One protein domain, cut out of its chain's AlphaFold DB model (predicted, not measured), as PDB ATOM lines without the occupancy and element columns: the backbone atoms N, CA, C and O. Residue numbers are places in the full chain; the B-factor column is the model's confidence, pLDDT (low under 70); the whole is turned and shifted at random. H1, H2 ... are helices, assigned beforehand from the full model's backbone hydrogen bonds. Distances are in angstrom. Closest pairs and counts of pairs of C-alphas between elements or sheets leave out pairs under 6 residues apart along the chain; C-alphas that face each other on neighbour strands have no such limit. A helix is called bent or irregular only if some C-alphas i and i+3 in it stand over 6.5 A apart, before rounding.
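AT A GLANCE: This is residues 211 to 325 of the 353 residues of the protein "Lambda family phage portal protein" of Victivallis vadensis (UniProt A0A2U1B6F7). A long bent helix, H1, makes the length of a loose, open frame; past H2, residues 264 to 277 fold back along H1 towards H3 and H4, and residues 311 to 325, of which 311 to 324 belong to H5, stick out. The printed part has 115 residues with five named helices, H1 to H5, and no named strand: all helix. Its radius of gyration of the C-alphas is 18.9 A, its spans 53 by 46 by 28 A.

IN THESE COORDINATES: H1, residues 211 to 250, one helix by its hydrogen bonds, is bent: C-alphas 234 and 237 are 6.9 A apart. H1a, residues 211 to 234, begins at (-21.937, 27.979, 20.605) and measures 35.0 A; H1b, 237 to 250, 20.1 A. H2, 257 to 263, is irregular, C-alphas 258 and 261 being 7.9 A apart. H3 is 278 to 290, H4 296 to 302. H5, 307 to 324, measures 25.8 A and ends at (-13.154, 20.839, 63.539).

HOW THE PARTS SIT: H1b and H2 are close but not clearly touching, their closest C-alphas, Leu 248 and Pro 257, 6.0 A apart. H4 and H5 only just touch, with 3 pairs of C-alphas within 8 A, only at the corner, H5 with residue 307 alone; the closest C-alphas are Ile 297 and Pro 307, 5.9 A. O i to N i+4 pairs are within hydrogen-bond range throughout H1a, H1b, H3, H4 and H5; H2 has 1 of 3, and 3 of 4 for O i to N i+3.

THE WHOLE: The farthest C-alphas, Ser 211 and Asp 252, are 55.9 A apart. The printed part has no cut; the link H2 to H3 is long. Residue 253 has pLDDT under 70.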
ATOM      1  N   SER A 211     -21.084  29.085  21.060       85.81
ATOM      2  CA  SER A 211     -21.937  27.979  20.605       85.81
ATOM      3  C   SER A 211     -21.155  26.947  19.788       85.81
ATOM      4  O   SER A 211     -21.307  25.748  20.005       85.81
ATOM      5  N   SER A 212     -20.286  27.405  18.887       86.12
ATOM      6  CA  SER A 212     -19.459  26.540  18.042       86.12
ATOM      7  C   SER A 212     -18.411  25.768  18.844       86.12
ATOM      8  O   SER A 212     -18.169  24.595  18.569       86.12
ATOM      9  N   LEU A 213     -17.831  26.386  19.881       86.69
ATOM     10  CA  LEU A 213     -16.907  25.704  20.790       86.69
ATOM     11  C   LEU A 213     -17.613  24.654  21.643       86.69
ATOM     12  O   LEU A 213     -17.063  23.575  21.850       86.69
ATOM     13  N   ARG A 214     -18.837  24.944  22.100       86.56
ATOM     14  CA  ARG A 214     -19.650  23.983  22.850       86.56
ATOM     15  C   ARG A 214     -19.957  22.747  22.010       86.56
ATOM     16  O   ARG A 214     -19.768  21.631  22.479       86.56
ATOM     17  N   GLU A 215     -20.419  22.943  20.779       88.25
ATOM     18  CA  GLU A 215     -20.724  21.840  19.862       88.25
ATOM     19  C   GLU A 215     -19.477  21.004  19.554       88.25
ATOM     20  O   GLU A 215     -19.516  19.781  19.683       88.25
ATOM     21  N   ALA A 216     -18.352  21.662  19.252       88.31
ATOM     22  CA  ALA A 216     -17.077  20.990  19.022       88.31
ATOM     23  C   ALA A 216     -16.622  20.175  20.245       88.31
ATOM     24  O   ALA A 216     -16.222  19.026  20.099       88.31
ATOM     25  N   SER A 217     -16.739  20.732  21.455       87.62
ATOM     26  CA  SER A 217     -16.379  20.032  22.693       87.62
ATOM     27  C   SER A 217     -17.264  18.810  22.953       87.62
ATOM     28  O   SER A 217     -16.777  17.802  23.461       87.62
ATOM     29  N   ILE A 218     -18.557  18.879  22.619       88.44
ATOM     30  CA  ILE A 218     -19.478  17.743  22.758       88.44
ATOM     31  C   ILE A 218     -19.105  16.627  21.778       88.44
ATOM     32  O   ILE A 218     -19.176  15.451  22.135       88.44
ATOM     33  N   ASP A 219     -18.731  16.974  20.547       88.94
ATOM     34  CA  ASP A 219     -18.313  15.993  19.545       88.94
ATOM     35  C   ASP A 219     -16.994  15.305  19.938       88.94
ATOM     36  O   ASP A 219     -16.906  14.077  19.943       88.94
ATOM     37  N   GLU A 220     -16.010  16.074  20.417       89.94
ATOM     38  CA  GLU A 220     -14.754  15.546  20.970       89.94
ATOM     39  C   GLU A 220     -14.984  14.582  22.142       89.94
ATOM     40  O   GLU A 220     -14.414  13.488  22.177       89.94
ATOM     41  N   ALA A 221     -15.858  14.948  23.085       88.69
ATOM     42  CA  ALA A 221     -16.181  14.109  24.236       88.69
ATOM     43  C   ALA A 221     -16.780  12.753  23.817       88.69
ATOM     44  O   ALA A 221     -16.539  11.729  24.472       88.69
ATOM     45  N   LYS A 222     -17.531  12.707  22.705       90.12
ATOM     46  CA  LYS A 222     -18.023  11.448  22.122       90.12
ATOM     47  C   LYS A 222     -16.883  10.624  21.536       90.12
ATOM     48  O   LYS A 222     -16.840   9.423  21.791       90.12
ATOM     49  N   THR A 223     -15.951  11.244  20.811       91.38
ATOM     50  CA  THR A 223     -14.751  10.559  20.305       91.38
ATOM     51  C   THR A 223     -13.976   9.910  21.451       91.38
ATOM     52  O   THR A 223     -13.704   8.708  21.409       91.38
ATOM     53  N   TYR A 224     -13.687  10.657  22.521       91.44
ATOM     54  CA  TYR A 224     -12.979  10.116  23.682       91.44
ATOM     55  C   TYR A 224     -13.775   9.026  24.399       91.44
ATOM     56  O   TYR A 224     -13.201   7.998  24.754       91.44
ATOM     57  N   SER A 225     -15.091   9.196  24.552       91.81
ATOM     58  CA  SER A 225     -15.956   8.169  25.145       91.81
ATOM     59  C   SER A 225     -15.943   6.870  24.332       91.81
ATOM     60  O   SER A 225     -15.862   5.792  24.914       91.81
ATOM     61  N   ASN A 226     -15.953   6.949  22.999       92.44
ATOM     62  CA  ASN A 226     -15.866   5.773  22.130       92.44
ATOM     63  C   ASN A 226     -14.515   5.058  22.276       92.44
ATOM     64  O   ASN A 226     -14.473   3.831  22.342       92.44
ATOM     65  N   ILE A 227     -13.414   5.813  22.366       92.44
ATOM     66  CA  ILE A 227     -12.072   5.254  22.592       92.44
ATOM     67  C   ILE A 227     -11.998   4.574  23.965       92.44
ATOM     68  O   ILE A 227     -11.500   3.454  24.075       92.44
ATOM     69  N   GLN A 228     -12.513   5.223  25.011       93.56
ATOM     70  CA  GLN A 228     -12.580   4.649  26.355       93.56
ATOM     71  C   GLN A 228     -13.383   3.349  26.360       93.56
ATOM     72  O   GLN A 228     -12.884   2.338  26.851       93.56
ATOM     73  N   GLN A 229     -14.574   3.349  25.755       93.88
ATOM     74  CA  GLN A 229     -15.423   2.163  25.673       93.88
ATOM     75  C   GLN A 229     -14.733   1.030  24.909       93.88
ATOM     76  O   GLN A 229     -14.741  -0.111  25.358       93.88
ATOM     77  N   PHE A 230     -14.042   1.345  23.811       94.25
ATOM     78  CA  PHE A 230     -13.249   0.366  23.075       94.25
ATOM     79  C   PHE A 230     -12.190  -0.303  23.966       94.25
ATOM     80  O   PHE A 230     -12.050  -1.528  23.935       94.25
ATOM     81  N   PHE A 231     -11.474   0.461  24.796       94.31
ATOM     82  CA  PHE A 231     -10.529  -0.110  25.760       94.31
ATOM     83  C   PHE A 231     -11.218  -0.874  26.891       94.31
ATOM     84  O   PHE A 231     -10.685  -1.884  27.348       94.31
ATOM     85  N   VAL A 232     -12.388  -0.432  27.343       94.69
ATOM     86  CA  VAL A 232     -13.163  -1.168  28.343       94.69
ATOM     87  C   VAL A 232     -13.525  -2.553  27.815       94.69
ATOM     88  O   VAL A 232     -13.131  -3.557  28.408       94.69
ATOM     89  N   ASP A 233     -14.163  -2.602  26.649       93.31
ATOM     90  CA  ASP A 233     -14.696  -3.829  26.060       93.31
ATOM     91  C   ASP A 233     -13.592  -4.817  25.667       93.31
ATOM     92  O   ASP A 233     -13.740  -6.026  25.846       93.31
ATOM     93  N   ASN A 234     -12.469  -4.314  25.141       93.25
ATOM     94  CA  ASN A 234     -11.408  -5.153  24.572       93.25
ATOM     95  C   ASN A 234     -10.230  -5.398  25.524       93.25
ATOM     96  O   ASN A 234      -9.389  -6.252  25.239       93.25
ATOM     97  N   TRP A 235     -10.139  -4.661  26.634       93.31
ATOM     98  CA  TRP A 235      -9.057  -4.815  27.606       93.31
ATOM     99  C   TRP A 235      -9.572  -4.893  29.036       93.31
ATOM    100  O   TRP A 235      -9.384  -5.930  29.671       93.31
ATOM    101  N   LYS A 236     -10.195  -3.833  29.563       93.56
ATOM    102  CA  LYS A 236     -10.462  -3.737  31.008       93.56
ATOM    103  C   LYS A 236     -11.405  -4.816  31.515       93.56
ATOM    104  O   LYS A 236     -11.134  -5.384  32.570       93.56
ATOM    105  N   THR A 237     -12.416  -5.183  30.735       92.38
ATOM    106  CA  THR A 237     -13.323  -6.291  31.060       92.38
ATOM    107  C   THR A 237     -12.574  -7.611  31.229       92.38
ATOM    108  O   THR A 237     -12.768  -8.326  32.213       92.38
ATOM    109  N   PHE A 238     -11.653  -7.910  30.315       91.69
ATOM    110  CA  PHE A 238     -10.869  -9.141  30.355       91.69
ATOM    111  C   PHE A 238      -9.791  -9.119  31.451       91.69
ATOM    112  O   PHE A 238      -9.586 -10.112  32.149       91.69
ATOM    113  N   GLU A 239      -9.122  -7.979  31.633       92.62
ATOM    114  CA  GLU A 239      -8.152  -7.761  32.709       92.62
ATOM    115  C   GLU A 239      -8.800  -7.974  34.081       92.62
ATOM    116  O   GLU A 239      -8.267  -8.729  34.897       92.62
ATOM    117  N   TYR A 240      -9.974  -7.382  34.308       93.19
ATOM    118  CA  TYR A 240     -10.712  -7.527  35.558       93.19
ATOM    119  C   TYR A 240     -11.175  -8.964  35.796       93.19
ATOM    120  O   TYR A 240     -10.985  -9.489  36.891       93.19
ATOM    121  N   GLU A 241     -11.716  -9.642  34.779       91.94
ATOM    122  CA  GLU A 241     -12.130 -11.041  34.911       91.94
ATOM    123  C   GLU A 241     -10.952 -11.951  35.297       91.94
ATOM    124  O   GLU A 241     -11.077 -12.805  36.182       91.94
ATOM    125  N   LEU A 242      -9.793 -11.772  34.656       90.69
ATOM    126  CA  LEU A 242      -8.590 -12.538  34.977       90.69
ATOM    127  C   LEU A 242      -8.045 -12.212  36.366       90.69
ATOM    128  O   LEU A 242      -7.683 -13.129  37.110       90.69
ATOM    129  N   PHE A 243      -8.000 -10.929  36.716       91.19
ATOM    130  CA  PHE A 243      -7.582 -10.476  38.035       91.19
ATOM    131  C   PHE A 243      -8.474 -11.074  39.123       91.19
ATOM    132  O   PHE A 243      -7.964 -11.694  40.049       91.19
ATOM    133  N   LEU A 244      -9.796 -10.972  38.976       90.88
ATOM    134  CA  LEU A 244     -10.768 -11.477  39.941       90.88
ATOM    135  C   LEU A 244     -10.644 -12.993  40.134       90.88
ATOM    136  O   LEU A 244     -10.646 -13.475  41.267       90.88
ATOM    137  N   LYS A 245     -10.479 -13.757  39.046       89.25
ATOM    138  CA  LYS A 245     -10.226 -15.206  39.124       89.25
ATOM    139  C   LYS A 245      -8.938 -15.511  39.885       89.25
ATOM    140  O   LYS A 245      -8.943 -16.379  40.752       89.25
ATOM    141  N   SER A 246      -7.855 -14.796  39.580       88.31
ATOM    142  CA  SER A 246      -6.570 -14.962  40.266       88.31
ATOM    143  C   SER A 246      -6.671 -14.598  41.750       88.31
ATOM    144  O   SER A 246      -6.173 -15.324  42.608       88.31
ATOM    145  N   TYR A 247      -7.378 -13.514  42.064       87.56
ATOM    146  CA  TYR A 247      -7.588 -13.026  43.421       87.56
ATOM    147  C   TYR A 247      -8.358 -14.039  44.278       87.56
ATOM    148  O   TYR A 247      -7.911 -14.394  45.365       87.56
ATOM    149  N   LEU A 248      -9.460 -14.584  43.755       87.81
ATOM    150  CA  LEU A 248     -10.269 -15.593  44.449       87.81
ATOM    151  C   LEU A 248      -9.556 -16.945  44.625       87.81
ATOM    152  O   LEU A 248      -9.945 -17.718  45.496       87.81
ATOM    153  N   MET A 249      -8.564 -17.260  43.786       83.56
ATOM    154  CA  MET A 249      -7.804 -18.516  43.870       83.56
ATOM    155  C   MET A 249      -6.603 -18.425  44.814       83.56
ATOM    156  O   MET A 249      -6.284 -19.410  45.474       83.56
ATOM    157  N   ASN A 250      -5.920 -17.279  44.845       79.81
ATOM    158  CA  ASN A 250      -4.638 -17.137  45.537       79.81
ATOM    159  C   ASN A 250      -4.757 -16.551  46.947       79.81
ATOM    160  O   ASN A 250      -3.854 -16.753  47.756       79.81
ATOM    161  N   PHE A 251      -5.839 -15.834  47.252       75.81
ATOM    162  CA  PHE A 251      -6.031 -15.225  48.564       75.81
ATOM    163  C   PHE A 251      -7.118 -15.934  49.365       75.81
ATOM    164  O   PHE A 251      -8.179 -16.281  48.844       75.81
ATOM    165  N   ASP A 252      -6.870 -16.066  50.667       70.56
ATOM    166  CA  ASP A 252      -7.913 -16.368  51.641       70.56
ATOM    167  C   ASP A 252      -8.764 -15.107  51.827       70.56
ATOM    168  O   ASP A 252      -8.404 -14.173  52.546       70.56
ATOM    169  N   THR A 253      -9.839 -15.018  51.046       69.75
ATOM    170  CA  THR A 253     -10.714 -13.846  51.005       69.75
ATOM    171  C   THR A 253     -12.034 -14.147  51.697       69.75
ATOM    172  O   THR A 253     -12.534 -15.269  51.693       69.75
ATOM    173  N   SER A 254     -12.666 -13.106  52.240       79.12
ATOM    174  CA  SER A 254     -14.068 -13.178  52.676       79.12
ATOM    175  C   SER A 254     -15.043 -13.365  51.501       79.12
ATOM    176  O   SER A 254     -16.221 -13.677  51.706       79.12
ATOM    177  N   LEU A 255     -14.563 -13.170  50.268       83.38
ATOM    178  CA  LEU A 255     -15.326 -13.320  49.040       83.38
ATOM    179  C   LEU A 255     -15.445 -14.801  48.680       83.38
ATOM    180  O   LEU A 255     -14.480 -15.558  48.675       83.38
ATOM    181  N   LYS A 256     -16.663 -15.235  48.358       85.12
ATOM    182  CA  LYS A 256     -16.930 -16.646  48.065       85.12
ATOM    183  C   LYS A 256     -16.719 -16.907  46.573       85.12
ATOM    184  O   LYS A 256     -17.452 -16.310  45.784       85.12
ATOM    185  N   PRO A 257     -15.864 -17.864  46.162       84.81
ATOM    186  CA  PRO A 257     -15.683 -18.200  44.745       84.81
ATOM    187  C   PRO A 257     -16.988 -18.584  44.027       84.81
ATOM    188  O   PRO A 257     -17.153 -18.328  42.839       84.81
ATOM    189  N   SER A 258     -17.967 -19.137  44.754       86.81
ATOM    190  CA  SER A 258     -19.293 -19.472  44.219       86.81
ATOM    191  C   SER A 258     -20.091 -18.259  43.719       86.81
ATOM    192  O   SER A 258     -20.976 -18.430  42.886       86.81
ATOM    193  N   LYS A 259     -19.788 -17.050  44.209       88.25
ATOM    194  CA  LYS A 259     -20.442 -15.791  43.821       88.25
ATOM    195  C   LYS A 259     -19.718 -15.050  42.695       88.25
ATOM    196  O   LYS A 259     -20.005 -13.885  42.455       88.25
ATOM    197  N   LEU A 260     -18.818 -15.717  41.965       87.06
ATOM    198  CA  LEU A 260     -18.077 -15.110  40.852       87.06
ATOM    199  C   LEU A 260     -18.988 -14.349  39.876       87.06
ATOM    200  O   LEU A 260     -18.637 -13.261  39.443       87.06
ATOM    201  N   LYS A 261     -20.166 -14.897  39.556       89.25
ATOM    202  CA  LYS A 261     -21.127 -14.250  38.650       89.25
ATOM    203  C   LYS A 261     -21.640 -12.911  39.179       89.25
ATOM    204  O   LYS A 261     -21.810 -11.996  38.387       89.25
ATOM    205  N   ASP A 262     -21.846 -12.801  40.489       89.69
ATOM    206  CA  ASP A 262     -22.304 -11.564  41.121       89.69
ATOM    207  C   ASP A 262     -21.198 -10.503  41.056       89.69
ATOM    208  O   ASP A 262     -21.467  -9.346  40.769       89.69
ATOM    209  N   TYR A 263     -19.939 -10.910  41.251       89.25
ATOM    210  CA  TYR A 263     -18.776 -10.018  41.161       89.25
ATOM    211  C   TYR A 263     -18.445  -9.589  39.726       89.25
ATOM    212  O   TYR A 263     -17.800  -8.568  39.525       89.25
ATOM    213  N   LEU A 264     -18.883 -10.352  38.724       90.19
ATOM    214  CA  LEU A 264     -18.782  -9.968  37.314       90.19
ATOM    215  C   LEU A 264     -19.899  -9.005  36.881       90.19
ATOM    216  O   LEU A 264     -19.862  -8.518  35.755       90.19
ATOM    217  N   ASN A 265     -20.868  -8.714  37.753       90.75
ATOM    218  CA  ASN A 265     -21.839  -7.652  37.536       90.75
ATOM    219  C   ASN A 265     -21.267  -6.323  38.045       90.75
ATOM    220  O   ASN A 265     -21.514  -5.921  39.180       90.75
ATOM    221  N   TYR A 266     -20.472  -5.671  37.204       89.00
ATOM    222  CA  TYR A 266     -19.851  -4.380  37.482       89.00
ATOM    223  C   TYR A 266     -20.054  -3.432  36.300       89.00
ATOM    224  O   TYR A 266     -20.342  -3.859  35.180       89.00
ATOM    225  N   ASN A 267     -19.850  -2.140  36.547       87.94
ATOM    226  CA  ASN A 267     -19.797  -1.124  35.509       87.94
ATOM    227  C   ASN A 267     -18.452  -0.392  35.577       87.94
ATOM    228  O   ASN A 267     -18.001  -0.022  36.659       87.94
ATOM    229  N   PHE A 268     -17.805  -0.187  34.430       89.81
ATOM    230  CA  PHE A 268     -16.595   0.625  34.375       89.81
ATOM    231  C   PHE A 268     -16.965   2.093  34.230       89.81
ATOM    232  O   PHE A 268     -17.424   2.540  33.179       89.81
ATOM    233  N   ILE A 269     -16.686   2.860  35.277       88.38
ATOM    234  CA  ILE A 269     -16.857   4.306  35.257       88.38
ATOM    235  C   ILE A 269     -15.603   4.918  34.633       88.38
ATOM    236  O   ILE A 269     -14.517   4.923  35.215       88.38
ATOM    237  N   CYS A 270     -15.742   5.388  33.397       87.69
ATOM    238  CA  CYS A 270     -14.665   6.073  32.693       87.69
ATOM    239  C   CYS A 270     -14.626   7.552  33.077       87.69
ATOM    240  O   CYS A 270     -15.656   8.160  33.368       87.69
ATOM    241  N   ARG A 271     -13.437   8.158  32.996       85.69
ATOM    242  CA  ARG A 271     -13.282   9.605  33.168       85.69
ATOM    243  C   ARG A 271     -14.161  10.346  32.162       85.69
ATOM    244  O   ARG A 271     -14.040  10.117  30.959       85.69
ATOM    245  N   LYS A 272     -14.957  11.291  32.648       85.56
ATOM    246  CA  LYS A 272     -15.730  12.212  31.816       85.56
ATOM    247  C   LYS A 272     -15.086  13.591  31.785       85.56
ATOM    248  O   LYS A 272     -14.290  13.946  32.659       85.56
ATOM    249  N   ASP A 273     -15.389  14.329  30.727       78.56
ATOM    250  CA  ASP A 273     -15.015  15.732  30.633       78.56
ATOM    251  C   ASP A 273     -15.854  16.557  31.613       78.56
ATOM    252  O   ASP A 273     -16.969  16.181  31.980       78.56
ATOM    253  N   GLY A 274     -15.288  17.673  32.071       78.69
ATOM    254  CA  GLY A 274     -16.011  18.603  32.930       78.69
ATOM    255  C   GLY A 274     -17.185  19.260  32.202       78.69
ATOM    256  O   GLY A 274     -17.260  19.257  30.973       78.69
ATOM    257  N   LEU A 275     -18.082  19.868  32.977       79.00
ATOM    258  CA  LEU A 275     -19.196  20.646  32.435       79.00
ATOM    259  C   LEU A 275     -18.658  21.841  31.637       79.00
ATOM    260  O   LEU A 275     -17.778  22.560  32.116       79.00
ATOM    261  N   PHE A 276     -19.207  22.070  30.444       77.69
ATOM    262  CA  PHE A 276     -18.822  23.218  29.618       77.69
ATOM    263  C   PHE A 276     -19.418  24.517  30.174       77.69
ATOM    264  O   PHE A 276     -18.732  25.533  30.262       77.69
ATOM    265  N   ASP A 277     -20.693  24.470  30.583       83.56
ATOM    266  CA  ASP A 277     -21.372  25.541  31.324       83.56
ATOM    267  C   ASP A 277     -21.922  24.983  32.640       83.56
ATOM    268  O   ASP A 277     -23.051  24.477  32.668       83.56
ATOM    269  N   PRO A 278     -21.146  25.043  33.737       84.56
ATOM    270  CA  PRO A 278     -21.564  24.465  35.006       84.56
ATOM    271  C   PRO A 278     -22.919  24.993  35.481       84.56
ATOM    272  O   PRO A 278     -23.748  24.213  35.939       84.56
ATOM    273  N   ALA A 279     -23.187  26.294  35.327       87.31
ATOM    274  CA  ALA A 279     -24.418  26.899  35.824       87.31
ATOM    275  C   ALA A 279     -25.646  26.367  35.073       87.31
ATOM    276  O   ALA A 279     -26.569  25.832  35.691       87.31
ATOM    277  N   LYS A 280     -25.651  26.453  33.735       86.88
ATOM    278  CA  LYS A 280     -26.799  25.994  32.931       86.88
ATOM    279  C   LYS A 280     -27.011  24.486  33.038       86.88
ATOM    280  O   LYS A 280     -28.154  24.027  33.057       86.88
ATOM    281  N   GLU A 281     -25.930  23.716  33.117       86.19
ATOM    282  CA  GLU A 281     -26.007  22.258  33.183       86.19
ATOM    283  C   GLU A 281     -26.492  21.770  34.549       86.19
ATOM    284  O   GLU A 281     -27.363  20.904  34.588       86.19
ATOM    285  N   ILE A 282     -26.052  22.378  35.657       88.38
ATOM    286  CA  ILE A 282     -26.562  22.061  37.002       88.38
ATOM    287  C   ILE A 282     -28.054  22.392  37.115       88.38
ATOM    288  O   ILE A 282     -28.821  21.574  37.616       88.38
ATOM    289  N   ILE A 283     -28.500  23.533  36.581       89.19
ATOM    290  CA  ILE A 283     -29.931  23.887  36.550       89.19
ATOM    291  C   ILE A 283     -30.726  22.849  35.741       89.19
ATOM    292  O   ILE A 283     -31.838  22.465  36.113       89.19
ATOM    293  N   ALA A 284     -30.170  22.365  34.629       88.12
ATOM    294  CA  ALA A 284     -30.801  21.311  33.844       88.12
ATOM    295  C   ALA A 284     -30.872  19.982  34.617       88.12
ATOM    296  O   ALA A 284     -31.909  19.322  34.566       88.12
ATOM    297  N   VAL A 285     -29.814  19.604  35.348       88.06
ATOM    298  CA  VAL A 285     -29.785  18.422  36.233       88.06
ATOM    299  C   VAL A 285     -30.858  18.545  37.314       88.06
ATOM    300  O   VAL A 285     -31.678  17.643  37.478       88.06
ATOM    301  N   GLU A 286     -30.920  19.686  38.001       90.00
ATOM    302  CA  GLU A 286     -31.913  19.966  39.039       90.00
ATOM    303  C   GLU A 286     -33.342  19.804  38.498       90.00
ATOM    304  O   GLU A 286     -34.179  19.137  39.110       90.00
ATOM    305  N   ARG A 287     -33.618  20.355  37.309       90.06
ATOM    306  CA  ARG A 287     -34.913  20.205  36.631       90.06
ATOM    307  C   ARG A 287     -35.209  18.751  36.268       90.06
ATOM    308  O   ARG A 287     -36.335  18.310  36.483       90.06
ATOM    309  N   ARG A 288     -34.234  17.987  35.759       88.06
ATOM    310  CA  ARG A 288     -34.419  16.556  35.447       88.06
ATOM    311  C   ARG A 288     -34.778  15.745  36.690       88.06
ATOM    312  O   ARG A 288     -35.694  14.929  36.622       88.06
ATOM    313  N   LEU A 289     -34.094  15.998  37.806       90.12
ATOM    314  CA  LEU A 289     -34.354  15.333  39.082       90.12
ATOM    315  C   LEU A 289     -35.737  15.704  39.634       90.12
ATOM    316  O   LEU A 289     -36.500  14.820  40.013       90.12
ATOM    317  N   LYS A 290     -36.109  16.992  39.597       89.50
ATOM    318  CA  LYS A 290     -37.442  17.466  40.017       89.50
ATOM    319  C   LYS A 290     -38.578  16.878  39.176       89.50
ATOM    320  O   LYS A 290     -39.645  16.598  39.711       89.50
ATOM    321  N   LEU A 291     -38.354  16.685  37.875       91.69
ATOM    322  CA  LEU A 291     -39.325  16.083  36.955       91.69
ATOM    323  C   LEU A 291     -39.355  14.546  37.012       91.69
ATOM    324  O   LEU A 291     -40.191  13.941  36.345       91.69
ATOM    325  N   GLY A 292     -38.454  13.905  37.764       89.12
ATOM    326  CA  GLY A 292     -38.343  12.445  37.818       89.12
ATOM    327  C   GLY A 292     -37.868  11.805  36.507       89.12
ATOM    328  O   GLY A 292     -38.097  10.620  36.290       89.12
ATOM    329  N   LEU A 293     -37.222  12.578  35.625       88.81
ATOM    330  CA  LEU A 293     -36.660  12.083  34.360       88.81
ATOM    331  C   LEU A 293     -35.300  11.397  34.547       88.81
ATOM    332  O   LEU A 293     -34.840  10.694  33.653       88.81
ATOM    333  N   SER A 294     -34.649  11.636  35.686       90.50
ATOM    334  CA  SER A 294     -33.337  11.092  36.030       90.50
ATOM    335  C   SER A 294     -33.270  10.758  37.521       90.50
ATOM    336  O   SER A 294     -34.180  11.094  38.282       90.50
ATOM    337  N   ASN A 295     -32.193  10.101  37.947       89.44
ATOM    338  CA  ASN A 295     -31.919   9.807  39.350       89.44
ATOM    339  C   ASN A 295     -30.476  10.212  39.723       89.44
ATOM    340  O   ASN A 295     -29.632  10.340  38.835       89.44
ATOM    341  N   PRO A 296     -30.165  10.405  41.021       87.94
ATOM    342  CA  PRO A 296     -28.833  10.839  41.443       87.94
ATOM    343  C   PRO A 296     -27.699   9.887  41.041       87.94
ATOM    344  O   PRO A 296     -26.592  10.348  40.798       87.94
ATOM    345  N   ILE A 297     -27.968   8.581  40.941       87.44
ATOM    346  CA  ILE A 297     -26.975   7.575  40.537       87.44
ATOM    347  C   ILE A 297     -26.560   7.808  39.082       87.44
ATOM    348  O   ILE A 297     -25.380   7.979  38.807       87.44
ATOM    349  N   ILE A 298     -27.534   7.914  38.175       86.62
ATOM    350  CA  ILE A 298     -27.310   8.146  36.745       86.62
ATOM    351  C   ILE A 298     -26.578   9.471  36.525       86.62
ATOM    352  O   ILE A 298     -25.667   9.534  35.707       86.62
ATOM    353  N   GLU A 299     -26.949  10.531  37.245       87.56
ATOM    354  CA  GLU A 299     -26.283  11.830  37.101       87.56
ATOM    355  C   GLU A 299     -24.823  11.774  37.585       87.56
ATOM    356  O   GLU A 299     -23.939  12.267  36.886       87.56
ATOM    357  N   LEU A 300     -24.533  11.117  38.715       88.31
ATOM    358  CA  LEU A 300     -23.159  10.940  39.205       88.31
ATOM    359  C   LEU A 300     -22.316  10.078  38.260       88.31
ATOM    360  O   LEU A 300     -21.211  10.480  37.891       88.31
ATOM    361  N   GLU A 301     -22.859   8.953  37.793       87.38
ATOM    362  CA  GLU A 301     -22.196   8.093  36.809       87.38
ATOM    363  C   GLU A 301     -21.963   8.831  35.484       87.38
ATOM    364  O   GLU A 301     -20.906   8.687  34.864       87.38
ATOM    365  N   SER A 302     -22.907   9.683  35.059       84.62
ATOM    366  CA  SER A 302     -22.763  10.509  33.852       84.62
ATOM    367  C   SER A 302     -21.638  11.542  33.964       84.62
ATOM    368  O   SER A 302     -21.047  11.909  32.950       84.62
ATOM    369  N   MET A 303     -21.312  11.962  35.189       85.50
ATOM    370  CA  MET A 303     -20.174  12.826  35.508       85.50
ATOM    371  C   MET A 303     -18.878  12.035  35.755       85.50
ATOM    372  O   MET A 303     -17.819  12.636  35.929       85.50
ATOM    373  N   GLY A 304     -18.936  10.701  35.739       87.44
ATOM    374  CA  GLY A 304     -17.785   9.830  35.963       87.44
ATOM    375  C   GLY A 304     -17.437   9.607  37.438       87.44
ATOM    376  O   GLY A 304     -16.293   9.265  37.728       87.44
ATOM    377  N   TYR A 305     -18.387   9.802  38.359       89.12
ATOM    378  CA  TYR A 305     -18.214   9.513  39.784       89.12
ATOM    379  C   TYR A 305     -18.916   8.217  40.182       89.12
ATOM    380  O   TYR A 305     -20.027   7.945  39.727       89.12
ATOM    381  N   ASP A 306     -18.291   7.460  41.083       89.69
ATOM    382  CA  ASP A 306     -18.932   6.328  41.747       89.69
ATOM    383  C   ASP A 306     -19.882   6.840  42.854       89.69
ATOM    384  O   ASP A 306     -19.431   7.529  43.781       89.69
ATOM    385  N   PRO A 307     -21.193   6.531  42.793       88.69
ATOM    386  CA  PRO A 307     -22.152   6.920  43.822       88.69
ATOM    387  C   PRO A 307     -21.756   6.493  45.241       88.69
ATOM    388  O   PRO A 307     -21.995   7.237  46.195       88.69
ATOM    389  N   GLU A 308     -21.155   5.314  45.405       88.56
ATOM    390  CA  GLU A 308     -20.777   4.796  46.720       88.56
ATOM    391  C   GLU A 308     -19.570   5.536  47.290       88.56
ATOM    392  O   GLU A 308     -19.573   5.887  48.475       88.56
ATOM    393  N   GLU A 309     -18.589   5.874  46.453       88.25
ATOM    394  CA  GLU A 309     -17.471   6.729  46.859       88.25
ATOM    395  C   GLU A 309     -17.947   8.131  47.247       88.25
ATOM    396  O   GLU A 309     -17.483   8.683  48.248       88.25
ATOM    397  N   VAL A 310     -18.907   8.697  46.508       88.56
ATOM    398  CA  VAL A 310     -19.490  10.006  46.829       88.56
ATOM    399  C   VAL A 310     -20.135   9.969  48.212       88.56
ATOM    400  O   VAL A 310     -19.821  10.808  49.058       88.56
ATOM    401  N   VAL A 311     -20.986   8.979  48.488       90.31
ATOM    402  CA  VAL A 311     -21.647   8.835  49.796       90.31
ATOM    403  C   VAL A 311     -20.627   8.637  50.922       90.31
ATOM    404  O   VAL A 311     -20.731   9.288  51.965       90.31
ATOM    405  N   GLN A 312     -19.613   7.793  50.725       90.62
ATOM    406  CA  GLN A 312     -18.539   7.609  51.707       90.62
ATOM    407  C   GLN A 312     -17.749   8.903  51.943       90.62
ATOM    408  O   GLN A 312     -17.412   9.230  53.084       90.62
ATOM    409  N   GLY A 313     -17.504   9.674  50.882       89.19
ATOM    410  CA  GLY A 313     -16.896  10.998  50.945       89.19
ATOM    411  C   GLY A 313     -17.700  11.959  51.817       89.19
ATOM    412  O   GLY A 313     -17.126  12.611  52.688       89.19
ATOM    413  N   TRP A 314     -19.027  11.988  51.660       87.38
ATOM    414  CA  TRP A 314     -19.925  12.778  52.510       87.38
ATOM    415  C   TRP A 314     -19.864  12.362  53.980       87.38
ATOM    416  O   TRP A 314     -19.788  13.224  54.857       87.38
ATOM    417  N   VAL A 315     -19.870  11.058  54.273       89.81
ATOM    418  CA  VAL A 315     -19.746  10.552  55.651       89.81
ATOM    419  C   VAL A 315     -18.434  11.024  56.272       89.81
ATOM    420  O   VAL A 315     -18.443  11.657  57.330       89.81
ATOM    421  N   ARG A 316     -17.317  10.806  55.572       89.50
ATOM    422  CA  ARG A 316     -15.984  11.226  56.010       89.50
ATOM    423  C   ARG A 316     -15.888  12.740  56.198       89.50
ATOM    424  O   ARG A 316     -15.298  13.209  57.168       89.50
ATOM    425  N   TRP A 317     -16.467  13.514  55.285       86.50
ATOM    426  CA  TRP A 317     -16.484  14.972  55.373       86.50
ATOM    427  C   TRP A 317     -17.263  15.457  56.597       86.50
ATOM    428  O   TRP A 317     -16.768  16.282  57.361       86.50
ATOM    429  N   ASN A 318     -18.437  14.879  56.853       86.69
ATOM    430  CA  ASN A 318     -19.248  15.207  58.022       86.69
ATOM    431  C   ASN A 318     -18.544  14.870  59.349       86.69
ATOM    432  O   ASN A 318     -18.707  15.591  60.335       86.69
ATOM    433  N   GLU A 319     -17.744  13.805  59.402       89.31
ATOM    434  CA  GLU A 319     -16.905  13.480  60.565       89.31
ATOM    435  C   GLU A 319     -15.778  14.503  60.784       89.31
ATOM    436  O   GLU A 319     -15.516  14.913  61.919       89.31
ATOM    437  N   LEU A 320     -15.146  14.968  59.703       86.88
ATOM    438  CA  LEU A 320     -14.132  16.023  59.758       86.88
ATOM    439  C   LEU A 320     -14.726  17.352  60.238       86.88
ATOM    440  O   LEU A 320     -14.157  17.985  61.127       86.88
ATOM    441  N   LEU A 321     -15.893  17.744  59.720       87.25
ATOM    442  CA  LEU A 321     -16.597  18.953  60.159       87.25
ATOM    443  C   LEU A 321     -16.908  18.923  61.660       87.25
ATOM    444  O   LEU A 321     -16.674  19.914  62.354       87.25
ATOM    445  N   LYS A 322     -17.351  17.770  62.180       88.06
ATOM    446  CA  LYS A 322     -17.584  17.572  63.620       88.06
ATOM    447  C   LYS A 322     -16.299  17.684  64.436       88.06
ATOM    448  O   LYS A 322     -16.316  18.262  65.513       88.06
ATOM    449  N   THR A 323     -15.190  17.162  63.920       89.06
ATOM    450  CA  THR A 323     -13.888  17.213  64.602       89.06
ATOM    451  C   THR A 323     -13.341  18.643  64.663       89.06
ATOM    452  O   THR A 323     -12.732  19.032  65.656       89.06
ATOM    453  N   HIS A 324     -13.597  19.447  63.628       86.56
ATOM    454  CA  HIS A 324     -13.154  20.839  63.539       86.56
ATOM    455  C   HIS A 324     -14.189  21.870  64.032       86.56
ATOM    456  O   HIS A 324     -13.906  23.065  63.975       86.56
ATOM    457  N   ASN A 325     -15.353  21.441  64.542       84.12
ATOM    458  CA  ASN A 325     -16.465  22.312  64.959       84.12
ATOM    459  C   ASN A 325     -16.893  23.331  63.880       84.12
ATOM    460  O   ASN A 325     -17.202  24.483  64.185       84.12
TER     461      ASN A 325